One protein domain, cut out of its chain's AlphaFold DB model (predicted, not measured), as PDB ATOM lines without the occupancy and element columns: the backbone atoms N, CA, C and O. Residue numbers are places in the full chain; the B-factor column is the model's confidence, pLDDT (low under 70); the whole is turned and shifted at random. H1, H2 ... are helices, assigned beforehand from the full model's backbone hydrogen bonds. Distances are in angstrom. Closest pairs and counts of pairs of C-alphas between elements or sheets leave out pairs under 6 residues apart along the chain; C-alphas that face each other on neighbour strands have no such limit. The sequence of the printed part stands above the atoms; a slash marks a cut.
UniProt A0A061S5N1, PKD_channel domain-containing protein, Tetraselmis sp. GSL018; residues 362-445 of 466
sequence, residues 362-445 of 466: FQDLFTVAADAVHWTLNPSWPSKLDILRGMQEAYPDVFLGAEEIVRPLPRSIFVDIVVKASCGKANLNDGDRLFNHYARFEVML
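Overview. This is residues 362 to 445 of the 466 residues of the protein "PKD_channel domain-containing protein" of Tetraselmis sp. GSL018 (UniProt A0A061S5N1). The longest helix, H1, reaches out as an arm, its residues 362 to 370 sticking out from a body in which one helix, H4, bridges two others, H2 and H5, crossing each at a steep angle. The short H3 follows H2 at the far end of the body, and a stretch without a named element, residues 401 to 410, leads from there back to H4; the assembly is loose in its helix contacts, with H2 and H5 apart. You have 84 printed residues with five named helices, H1 to H5 in order along the chain, and no named strand: the class is all helix. The whole is compact, with a radius of gyration of the C-alphas of 13.4 A, and spans 36 by 35 by 20 A.

Arrangement. Look first at H1, residues 362 to 377, which touches no helix. It is apart from H2, residues 384 to 394. H2 touches H4, residues 411 to 421; their closest C-alphas, those of Asp 386 and Ala 421, are 5.5 A apart. These two run opposite ways at a steep tilt of 62 degrees. On H4, find Val 415: its C-alpha is 4.7 A from that of Gly 431 in H5, residues 428 to 438, the closest pair of these two touching helices. H4 and H5 run opposite ways at a tilt of 70.0 degrees, only just steep. H3, residues 396 to 400, is close to H2 but not clearly touching it; their closest C-alphas, of Gln 392 and Phe 399, are 6.3 A apart. H3 is apart from H4 and from H5. In each of the five helices every O i to N i+4 pair is within hydrogen-bond range.

Along the chain. Find C-alpha 362 at (193.100, 200.350, 231.124); from there H1 runs 22.4 A to C-alpha 377 at (200.567, 180.592, 223.763). H2 measures 15.4 A from C-alpha 384 to C-alpha 394, and H3 measures 6.2 A from C-alpha 396 to C-alpha 400. H4 covers 15.3 A from C-alpha 411 to C-alpha 421. H5 runs 15.5 A from C-alpha 428 to C-alpha 438 at (189.646, 182.588, 236.157).

Size, cuts and confidence. The two C-alphas farthest apart are those of Leu 377 and Glu 403, at 37.6 A. The printed part has no cut. The link from H2 to H3 is tight, the other three are short, and there is no long link. The mean pLDDT of the printed part is 74.8; look for values under 70 at residues 397 to 408, residue 424 and residues 439 to 445.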
ATOM      1  N   PHE A 362     191.724 200.768 231.397       80.69
ATOM      2  CA  PHE A 362     193.100 200.350 231.124       80.69
ATOM      3  C   PHE A 362     193.440 198.984 231.726       80.69
ATOM      4  O   PHE A 362     194.207 198.230 231.128       80.69
ATOM      5  N   GLN A 363     192.870 198.658 232.888       80.62
ATOM      6  CA  GLN A 363     193.057 197.348 233.507       80.62
ATOM      7  C   GLN A 363     192.358 196.275 232.679       80.62
ATOM      8  O   GLN A 363     192.984 195.266 232.372       80.62
ATOM      9  N   ASP A 364     191.124 196.528 232.245       80.88
ATOM     10  CA  ASP A 364     190.352 195.599 231.417       80.88
ATOM     11  C   ASP A 364     190.981 195.413 230.028       80.88
ATOM     12  O   ASP A 364     191.063 194.302 229.511       80.88
ATOM     13  N   LEU A 365     191.506 196.484 229.425       82.94
ATOM     14  CA  LEU A 365     192.222 196.389 228.155       82.94
ATOM     15  C   LEU A 365     193.488 195.533 228.294       82.94
ATOM     16  O   LEU A 365     193.763 194.683 227.444       82.94
ATOM     17  N   PHE A 366     194.252 195.739 229.370       84.50
ATOM     18  CA  PHE A 366     195.458 194.960 229.626       84.50
ATOM     19  C   PHE A 366     195.140 193.497 229.945       84.50
ATOM     20  O   PHE A 366     195.829 192.617 229.433       84.50
ATOM     21  N   THR A 367     194.103 193.210 230.738       81.12
ATOM     22  CA  THR A 367     193.696 191.828 231.033       81.12
ATOM     23  C   THR A 367     193.217 191.119 229.775       81.12
ATOM     24  O   THR A 367     193.653 190.001 229.532       81.12
ATOM     25  N   VAL A 368     192.427 191.771 228.914       82.19
ATOM     26  CA  VAL A 368     191.994 191.198 227.627       82.19
ATOM     27  C   VAL A 368     193.179 190.952 226.690       82.19
ATOM     28  O   VAL A 368     193.248 189.897 226.051       82.19
ATOM     29  N   ALA A 369     194.131 191.884 226.611       83.31
ATOM     30  CA  ALA A 369     195.336 191.712 225.801       83.31
ATOM     31  C   ALA A 369     196.224 190.574 226.335       83.31
ATOM     32  O   ALA A 369     196.665 189.719 225.563       83.31
ATOM     33  N   ALA A 370     196.448 190.519 227.649       84.44
ATOM     34  CA  ALA A 370     197.197 189.447 228.298       84.44
ATOM     35  C   ALA A 370     196.504 188.085 228.118       84.44
ATOM     36  O   ALA A 370     197.163 187.102 227.784       84.44
ATOM     37  N   ASP A 371     195.178 188.030 228.252       82.19
ATOM     38  CA  ASP A 371     194.352 186.853 227.976       82.19
ATOM     39  C   ASP A 371     194.504 186.369 226.536       82.19
ATOM     40  O   ASP A 371     194.638 185.166 226.299       82.19
ATOM     41  N   ALA A 372     194.480 187.287 225.565       82.69
ATOM     42  CA  ALA A 372     194.665 186.953 224.159       82.69
ATOM     43  C   ALA A 372     196.048 186.327 223.934       82.69
ATOM     44  O   ALA A 372     196.152 185.278 223.298       82.69
ATOM     45  N   VAL A 373     197.093 186.904 224.535       83.69
ATOM     46  CA  VAL A 373     198.445 186.331 224.507       83.69
ATOM     47  C   VAL A 373     198.457 184.940 225.152       83.69
ATOM     48  O   VAL A 373     198.942 183.990 224.537       83.69
ATOM     49  N   HIS A 374     197.851 184.762 226.328       81.56
ATOM     50  CA  HIS A 374     197.758 183.458 226.992       81.56
ATOM     51  C   HIS A 374     197.034 182.399 226.149       81.56
ATOM     52  O   HIS A 374     197.486 181.251 226.114       81.56
ATOM     53  N   TRP A 375     195.971 182.773 225.431       81.38
ATOM     54  CA  TRP A 375     195.257 181.879 224.511       81.38
ATOM     55  C   TRP A 375     196.082 181.534 223.266       81.38
ATOM     56  O   TRP A 375     196.015 180.405 222.786       81.38
ATOM     57  N   THR A 376     196.889 182.467 222.751       81.50
ATOM     58  CA  THR A 376     197.793 182.184 221.618       81.50
ATOM     59  C   THR A 376     198.974 181.294 222.004       81.50
ATOM     60  O   THR A 376     199.426 180.492 221.189       81.50
ATOM     61  N   LEU A 377     199.451 181.390 223.250       84.00
ATOM     62  CA  LEU A 377     200.567 180.592 223.763       84.00
ATOM     63  C   LEU A 377     200.164 179.166 224.165       84.00
ATOM     64  O   LEU A 377     201.035 178.300 224.234       84.00
ATOM     65  N   ASN A 378     198.875 178.902 224.412       81.31
ATOM     66  CA  ASN A 378     198.365 177.589 224.818       81.31
ATOM     67  C   ASN A 378     197.348 177.038 223.801       81.31
ATOM     68  O   ASN A 378     196.138 177.141 224.011       81.31
ATOM     69  N   PRO A 379     197.802 176.381 222.716       76.69
ATOM     70  CA  PRO A 379     196.918 175.861 221.670       76.69
ATOM     71  C   PRO A 379     195.995 174.722 222.133       76.69
ATOM     72  O   PRO A 379     195.062 174.362 221.415       76.69
ATOM     73  N   SER A 380     196.277 174.114 223.291       77.50
ATOM     74  CA  SER A 380     195.452 173.053 223.883       77.50
ATOM     75  C   SER A 380     194.156 173.585 224.499       77.50
ATOM     76  O   SER A 380     193.238 172.799 224.738       77.50
ATOM     77  N   TRP A 381     194.050 174.895 224.743       80.38
ATOM     78  CA  TRP A 381     192.885 175.483 225.393       80.38
ATOM     79  C   TRP A 381     191.686 175.580 224.435       80.38
ATOM     80  O   TRP A 381     191.837 176.008 223.287       80.38
ATOM     81  N   PRO A 382     190.473 175.196 224.882       79.94
ATOM     82  CA  PRO A 382     189.268 175.325 224.071       79.94
ATOM     83  C   PRO A 382     188.889 176.791 223.833       79.94
ATOM     84  O   PRO A 382     189.369 177.712 224.501       79.94
ATOM     85  N   SER A 383     187.998 177.025 222.867       79.00
ATOM     86  CA  SER A 383     187.476 178.370 222.627       79.00
ATOM     87  C   SER A 383     186.637 178.836 223.826       79.00
ATOM     88  O   SER A 383     185.894 178.045 224.410       79.00
ATOM     89  N   LYS A 384     186.712 180.132 224.176       78.56
ATOM     90  CA  LYS A 384     185.916 180.724 225.273       78.56
ATOM     91  C   LYS A 384     184.410 180.430 225.112       78.56
ATOM     92  O   LYS A 384     183.718 180.170 226.090       78.56
ATOM     93  N   LEU A 385     183.917 180.386 223.870       75.25
ATOM     94  CA  LEU A 385     182.522 180.067 223.540       75.25
ATOM     95  C   LEU A 385     182.141 178.605 223.811       75.25
ATOM     96  O   LEU A 385     181.006 178.339 224.200       75.25
ATOM     97  N   ASP A 386     183.050 177.655 223.593       76.50
ATOM     98  CA  ASP A 386     182.763 176.242 223.858       76.50
ATOM     99  C   ASP A 386     182.747 175.952 225.366       76.50
ATOM    100  O   ASP A 386     181.926 175.154 225.815       76.50
ATOM    101  N   ILE A 387     183.570 176.661 226.153       80.94
ATOM    102  CA  ILE A 387     183.495 176.635 227.623       80.94
ATOM    103  C   ILE A 387     182.142 177.187 228.083       80.94
ATOM    104  O   ILE A 387     181.444 176.519 228.841       80.94
ATOM    105  N   LEU A 388     181.733 178.358 227.579       77.25
ATOM    106  CA  LEU A 388     180.435 178.957 227.909       77.25
ATOM    107  C   LEU A 388     179.264 178.038 227.548       77.25
ATOM    108  O   LEU A 388     178.339 177.897 228.341       77.25
ATOM    109  N   ARG A 389     179.311 177.360 226.392       75.56
ATOM    110  CA  ARG A 389     178.288 176.370 226.022       75.56
ATOM    111  C   ARG A 389     178.274 175.193 226.992       75.56
ATOM    112  O   ARG A 389     177.203 174.783 227.419       75.56
ATOM    113  N   GLY A 390     179.441 174.662 227.354       76.56
ATOM    114  CA  GLY A 390     179.530 173.572 228.323       76.56
ATOM    115  C   GLY A 390     179.008 173.973 229.708       76.56
ATOM    116  O   GLY A 390     178.333 173.181 230.359       76.56
ATOM    117  N   MET A 391     179.233 175.223 230.121       76.75
ATOM    118  CA  MET A 391     178.642 175.785 231.340       76.75
ATOM    119  C   MET A 391     177.123 175.956 231.217       76.75
ATOM    120  O   MET A 391     176.407 175.620 232.154       76.75
ATOM    121  N   GLN A 392     176.623 176.406 230.063       79.19
ATOM    122  CA  GLN A 392     175.187 176.524 229.793       79.19
ATOM    123  C   GLN A 392     174.477 175.164 229.789       79.19
ATOM    124  O   GLN A 392     173.358 175.052 230.280       79.19
ATOM    125  N   GLU A 393     175.123 174.123 229.262       79.00
ATOM    126  CA  GLU A 393     174.611 172.750 229.302       79.00
ATOM    127  C   GLU A 393     174.596 172.182 230.728       79.00
ATOM    128  O   GLU A 393     173.666 171.463 231.086       79.00
ATOM    129  N   ALA A 394     175.611 172.497 231.540       77.38
ATOM    130  CA  ALA A 394     175.710 172.027 232.921       77.38
ATOM    131  C   ALA A 394     174.763 172.771 233.881       77.38
ATOM    132  O   ALA A 394     174.263 172.174 234.834       77.38
ATOM    133  N   TYR A 395     174.502 174.056 233.624       76.44
ATOM    134  CA  TYR A 395     173.710 174.933 234.489       76.44
ATOM    135  C   TYR A 395     172.679 175.745 233.690       76.44
ATOM    136  O   TYR A 395     172.770 176.971 233.646       76.44
ATOM    137  N   PRO A 396     171.676 175.104 233.066       72.69
ATOM    138  CA  PRO A 396     170.714 175.790 232.201       72.69
ATOM    139  C   PRO A 396     169.937 176.895 232.933       72.69
ATOM    140  O   PRO A 396     169.675 177.946 232.351       72.69
ATOM    141  N   ASP A 397     169.638 176.695 234.217       68.75
ATOM    142  CA  ASP A 397     168.865 177.624 235.049       68.75
ATOM    143  C   ASP A 397     169.536 179.002 235.186       68.75
ATOM    144  O   ASP A 397     168.852 180.019 235.180       68.75
ATOM    145  N   VAL A 398     170.874 179.039 235.239       68.62
ATOM    146  CA  VAL A 398     171.669 180.275 235.382       68.62
ATOM    147  C   VAL A 398     171.595 181.138 234.114       68.62
ATOM    148  O   VAL A 398     171.718 182.354 234.181       68.62
ATOM    149  N   PHE A 399     171.372 180.525 232.946       65.12
ATOM    150  CA  PHE A 399     171.390 181.213 231.649       65.12
ATOM    151  C   PHE A 399     169.998 181.450 231.038       65.12
ATOM    152  O   PHE A 399     169.901 182.105 230.000       65.12
ATOM    153  N   LEU A 400     168.931 180.890 231.619       63.44
ATOM    154  CA  LEU A 400     167.562 180.951 231.077       63.44
ATOM    155  C   LEU A 400     166.630 181.910 231.842       63.44
ATOM    156  O   LEU A 400     165.559 182.234 231.326       63.44
ATOM    157  N   GLY A 401     167.001 182.340 233.052       49.56
ATOM    158  CA  GLY A 401     166.159 183.148 233.939       49.56
ATOM    159  C   GLY A 401     166.309 184.665 233.767       49.56
ATOM    160  O   GLY A 401     167.371 185.161 233.409       49.56
ATOM    161  N   ALA A 402     165.229 185.400 234.059       48.66
ATOM    162  CA  ALA A 402     165.245 186.852 234.278       48.66
ATOM    163  C   ALA A 402     165.662 187.232 235.719       48.66
ATOM    164  O   ALA A 402     165.841 188.408 236.012       48.66
ATOM    165  N   GLU A 403     165.798 186.239 236.605       53.03
ATOM    166  CA  GLU A 403     166.281 186.378 237.982       53.03
ATOM    167  C   GLU A 403     167.744 185.913 238.069       53.03
ATOM    168  O   GLU A 403     168.109 184.900 237.467       53.03
ATOM    169  N   GLU A 404     168.581 186.641 238.816       58.25
ATOM    170  CA  GLU A 404     169.976 186.276 239.104       58.25
ATOM    171  C   GLU A 404     170.029 185.009 239.974       58.25
ATOM    172  O   GLU A 404     169.985 185.058 241.202       58.25
ATOM    173  N   ILE A 405     170.110 183.843 239.331       60.66
ATOM    174  CA  ILE A 405     170.336 182.565 240.010       60.66
ATOM    175  C   ILE A 405     171.840 182.321 240.060       60.66
ATOM    176  O   ILE A 405     172.456 182.013 239.038       60.66
ATOM    177  N   VAL A 406     172.431 182.408 241.252       64.00
ATOM    178  CA  VAL A 406     173.847 182.086 241.450       64.00
ATOM    179  C   VAL A 406     173.996 180.641 241.924       64.00
ATOM    180  O   VAL A 406     173.238 180.163 242.770       64.00
ATOM    181  N   ARG A 407     174.946 179.903 241.334       66.50
ATOM    182  CA  ARG A 407     175.280 178.534 241.745       66.50
ATOM    183  C   ARG A 407     176.786 178.378 241.947       66.50
ATOM    184  O   ARG A 407     177.553 178.839 241.098       66.50
ATOM    185  N   PRO A 408     177.221 177.653 242.995       68.94
ATOM    186  CA  PRO A 408     178.630 177.346 243.178       68.94
ATOM    187  C   PRO A 408     179.122 176.455 242.033       68.94
ATOM    188  O   PRO A 408     178.448 175.500 241.637       68.94
ATOM    189  N   LEU A 409     180.314 176.766 241.516       74.06
ATOM    190  CA  LEU A 409     180.979 176.032 240.439       74.06
ATOM    191  C   LEU A 409     182.147 175.205 241.014       74.06
ATOM    192  O   LEU A 409     183.230 175.747 241.244       74.06
ATOM    193  N   PRO A 410     181.976 173.890 241.246       79.44
ATOM    194  CA  PRO A 410     183.049 173.045 241.753       79.44
ATOM    195  C   PRO A 410     184.184 172.911 240.734       79.44
ATOM    196  O   PRO A 410     183.947 172.718 239.538       79.44
ATOM    197  N   ARG A 411     185.431 172.919 241.221       77.56
ATOM    198  CA  ARG A 411     186.644 172.772 240.395       77.56
ATOM    199  C   ARG A 411     186.610 171.522 239.508       77.56
ATOM    200  O   ARG A 411     186.988 171.587 238.345       77.56
ATOM    201  N   SER A 412     186.110 170.402 240.030       79.06
ATOM    202  CA  SER A 412     185.987 169.138 239.290       79.06
ATOM    203  C   SER A 412     185.043 169.238 238.089       79.06
ATOM    204  O   SER A 412     185.364 168.732 237.016       79.06
ATOM    205  N   ILE A 413     183.911 169.929 238.251       80.38
ATOM    206  CA  ILE A 413     182.908 170.116 237.197       80.38
ATOM    207  C   ILE A 413     183.450 171.049 236.111       80.38
ATOM    208  O   ILE A 413     183.287 170.771 234.926       80.38
ATOM    209  N   PHE A 414     184.154 172.120 236.489       81.75
ATOM    210  CA  PHE A 414     184.768 173.016 235.508       81.75
ATOM    211  C   PHE A 414     185.841 172.316 234.666       81.75
ATOM    212  O   PHE A 414     185.869 172.479 233.446       81.75
ATOM    213  N   VAL A 415     186.699 171.504 235.289       81.88
ATOM    214  CA  VAL A 415     187.724 170.738 234.561       81.88
ATOM    215  C   VAL A 415     187.081 169.746 233.588       81.88
ATOM    216  O   VAL A 415     187.525 169.665 232.443       81.88
ATOM    217  N   ASP A 416     186.007 169.057 233.985       81.50
ATOM    218  CA  ASP A 416     185.269 168.148 233.095       81.50
ATOM    219  C   ASP A 416     184.662 168.889 231.889       81.50
ATOM    220  O   ASP A 416     184.823 168.470 230.738       81.50
ATOM    221  N   ILE A 417     184.073 170.067 232.124       82.50
ATOM    222  CA  ILE A 417     183.559 170.944 231.062       82.50
ATOM    223  C   ILE A 417     184.677 171.352 230.091       82.50
ATOM    224  O   ILE A 417     184.480 171.289 228.877       82.50
ATOM    225  N   VAL A 418     185.856 171.737 230.590       82.38
ATOM    226  CA  VAL A 418     187.000 172.147 229.755       82.38
ATOM    227  C   VAL A 418     187.534 170.975 228.924       82.38
ATOM    228  O   VAL A 418     187.792 171.133 227.725       82.38
ATOM    229  N   VAL A 419     187.660 169.786 229.516       81.75
ATOM    230  CA  VAL A 419     188.106 168.576 228.806       81.75
ATOM    231  C   VAL A 419     187.109 168.207 227.703       81.75
ATOM    232  O   VAL A 419     187.516 168.000 226.553       81.75
ATOM    233  N   LYS A 420     185.807 168.230 228.011       82.25
ATOM    234  CA  LYS A 420     184.726 167.972 227.050       82.25
ATOM    235  C   LYS A 420     184.689 169.021 225.931       82.25
ATOM    236  O   LYS A 420     184.604 168.659 224.757       82.25
ATOM    237  N   ALA A 421     184.835 170.303 226.265       79.25
ATOM    238  CA  ALA A 421     184.856 171.411 225.306       79.25
ATOM    239  C   ALA A 421     186.085 171.373 224.380       79.25
ATOM    240  O   ALA A 421     185.988 171.709 223.201       79.25
ATOM    241  N   SER A 422     187.238 170.915 224.881       76.44
ATOM    242  CA  SER A 422     188.474 170.775 224.095       76.44
ATOM    243  C   SER A 422     188.498 169.546 223.177       76.44
ATOM    244  O   SER A 422     189.478 169.344 222.456       76.44
ATOM    245  N   CYS A 423     187.441 168.720 223.191       74.69
ATOM    246  CA  CYS A 423     187.396 167.421 222.513       74.69
ATOM    247  C   CYS A 423     188.600 166.527 222.885       74.69
ATOM    248  O   CYS A 423     189.159 165.850 222.022       74.69
ATOM    249  N   GLY A 424     189.030 166.568 224.153       69.00
ATOM    250  CA  GLY A 424     190.149 165.766 224.666       69.00
ATOM    251  C   GLY A 424     191.552 166.292 224.338       69.00
ATOM    252  O   GLY A 424     192.523 165.567 224.537       69.00
ATOM    253  N   LYS A 425     191.688 167.528 223.833       74.69
ATOM    254  CA  LYS A 425     193.002 168.163 223.602       74.69
ATOM    255  C   LYS A 425     193.622 168.762 224.867       74.69
ATOM    256  O   LYS A 425     194.844 168.869 224.931       74.69
ATOM    257  N   ALA A 426     192.805 169.175 225.835       75.25
ATOM    258  CA  ALA A 426     193.262 169.714 227.112       75.25
ATOM    259  C   ALA A 426     193.356 168.601 228.164       75.25
ATOM    260  O   ALA A 426     192.424 167.811 228.322       75.25
ATOM    261  N   ASN A 427     194.462 168.566 228.908       78.75
ATOM    262  CA  ASN A 427     194.637 167.651 230.040       78.75
ATOM    263  C   ASN A 427     194.023 168.224 231.331       78.75
ATOM    264  O   ASN A 427     193.794 169.428 231.439       78.75
ATOM    265  N   LEU A 428     193.842 167.379 232.356       76.56
ATOM    266  CA  LEU A 428     193.379 167.791 233.697       76.56
ATOM    267  C   LEU A 428     194.192 168.970 234.272       76.56
ATOM    268  O   LEU A 428     193.621 169.919 234.800       76.56
ATOM    269  N   ASN A 429     195.516 168.961 234.079       79.81
ATOM    270  CA  ASN A 429     196.404 170.050 234.505       79.81
ATOM    271  C   ASN A 429     196.154 171.371 233.756       79.81
ATOM    272  O   ASN A 429     196.372 172.443 234.320       79.81
ATOM    273  N   ASP A 430     195.714 171.316 232.497       76.81
ATOM    274  CA  ASP A 430     195.389 172.515 231.719       76.81
ATOM    275  C   ASP A 430     194.044 173.099 232.161       76.81
ATOM    276  O   ASP A 430     193.925 174.317 232.288       76.81
ATOM    277  N   GLY A 431     193.070 172.239 232.488       76.00
ATOM    278  CA  GLY A 431     191.812 172.653 233.115       76.00
ATOM    279  C   GLY A 431     192.030 173.339 234.466       76.00
ATOM    280  O   GLY A 431     191.432 174.379 234.732       76.00
ATOM    281  N   ASP A 432     192.956 172.827 235.278       78.25
ATOM    282  CA  ASP A 432     193.331 173.435 236.559       78.25
ATOM    283  C   ASP A 432     194.036 174.787 236.406       78.25
ATOM    284  O   ASP A 432     193.773 175.724 237.163       78.25
ATOM    285  N   ARG A 433     194.922 174.921 235.413       79.75
ATOM    286  CA  ARG A 433     195.549 176.210 235.081       79.75
ATOM    287  C   ARG A 433     194.508 177.239 234.656       79.75
ATOM    288  O   ARG A 433     194.602 178.392 235.074       79.75
ATOM    289  N   LEU A 434     193.519 176.816 233.871       79.94
ATOM    290  CA  LEU A 434     192.426 177.668 233.417       79.94
ATOM    291  C   LEU A 434     191.514 178.083 234.583       79.94
ATOM    292  O   LEU A 434     191.176 179.258 234.705       79.94
ATOM    293  N   PHE A 435     191.179 177.149 235.478       79.06
ATOM    294  CA  PHE A 435     190.402 177.441 236.686       79.06
ATOM    295  C   PHE A 435     191.132 178.448 237.577       79.06
ATOM    296  O   PHE A 435     190.549 179.448 237.970       79.06
ATOM    297  N   ASN A 436     192.429 178.250 237.826       77.50
ATOM    298  CA  ASN A 436     193.238 179.179 238.621       77.50
ATOM    299  C   ASN A 436     193.412 180.551 237.958       77.50
ATOM    300  O   ASN A 436     193.596 181.548 238.653       77.50
ATOM    301  N   HIS A 437     193.397 180.612 236.627       76.56
ATOM    302  CA  HIS A 437     193.420 181.869 235.892       76.56
ATOM    303  C   HIS A 437     192.105 182.639 236.089       76.56
ATOM    304  O   HIS A 437     192.146 183.816 236.439       76.56
ATOM    305  N   TYR A 438     190.956 181.965 235.971       73.31
ATOM    306  CA  TYR A 438     189.646 182.588 236.157       73.31
ATOM    307  C   TYR A 438     189.273 182.860 237.623       73.31
ATOM    308  O   TYR A 438     188.624 183.862 237.912       73.31
ATOM    309  N   ALA A 439     189.743 182.039 238.562       67.44
ATOM    310  CA  ALA A 439     189.533 182.220 239.998       67.44
ATOM    311  C   ALA A 439     190.211 183.485 240.559       67.44
ATOM    312  O   ALA A 439     189.927 183.884 241.683       67.44
ATOM    313  N   ARG A 440     191.100 184.138 239.791       66.44
ATOM    314  CA  ARG A 440     191.666 185.454 240.139       66.44
ATOM    315  C   ARG A 440     190.658 186.592 239.981       66.44
ATOM    316  O   ARG A 440     190.880 187.664 240.541       66.44
ATOM    317  N   PHE A 441     189.590 186.391 239.210       66.62
ATOM    318  CA  PHE A 441     188.540 187.388 239.061       66.62
ATOM    319  C   PHE A 441     187.585 187.308 240.260       66.62
ATOM    320  O   PHE A 441     187.041 186.258 240.592       66.62
ATOM    321  N   GLU A 442     187.383 188.456 240.904       55.19
ATOM    322  CA  GLU A 442     186.642 188.660 242.162       55.19
ATOM    323  C   GLU A 442     185.196 188.124 242.130       55.19
ATOM    324  O   GLU A 442     184.647 187.724 243.155       55.19
ATOM    325  N   VAL A 443     184.633 188.014 240.924       54.59
ATOM    326  CA  VAL A 443     183.312 187.451 240.607       54.59
ATOM    327  C   VAL A 443     183.182 185.984 241.044       54.59
ATOM    328  O   VAL A 443     182.097 185.566 241.426       54.59
ATOM    329  N   MET A 444     184.274 185.206 241.049       50.28
ATOM    330  CA  MET A 444     184.266 183.817 241.539       50.28
ATOM    331  C   MET A 444     184.555 183.681 243.043       50.28
ATOM    332  O   MET A 444     184.349 182.609 243.605       50.28
ATOM    333  N   LEU A 445     185.067 184.729 243.700       44.34
ATOM    334  CA  LEU A 445     185.596 184.650 245.070       44.34
ATOM    335  C   LEU A 445     184.610 185.137 246.142       44.34
ATOM    336  O   LEU A 445     184.695 184.697 247.288       44.34
TER     337      LEU A 445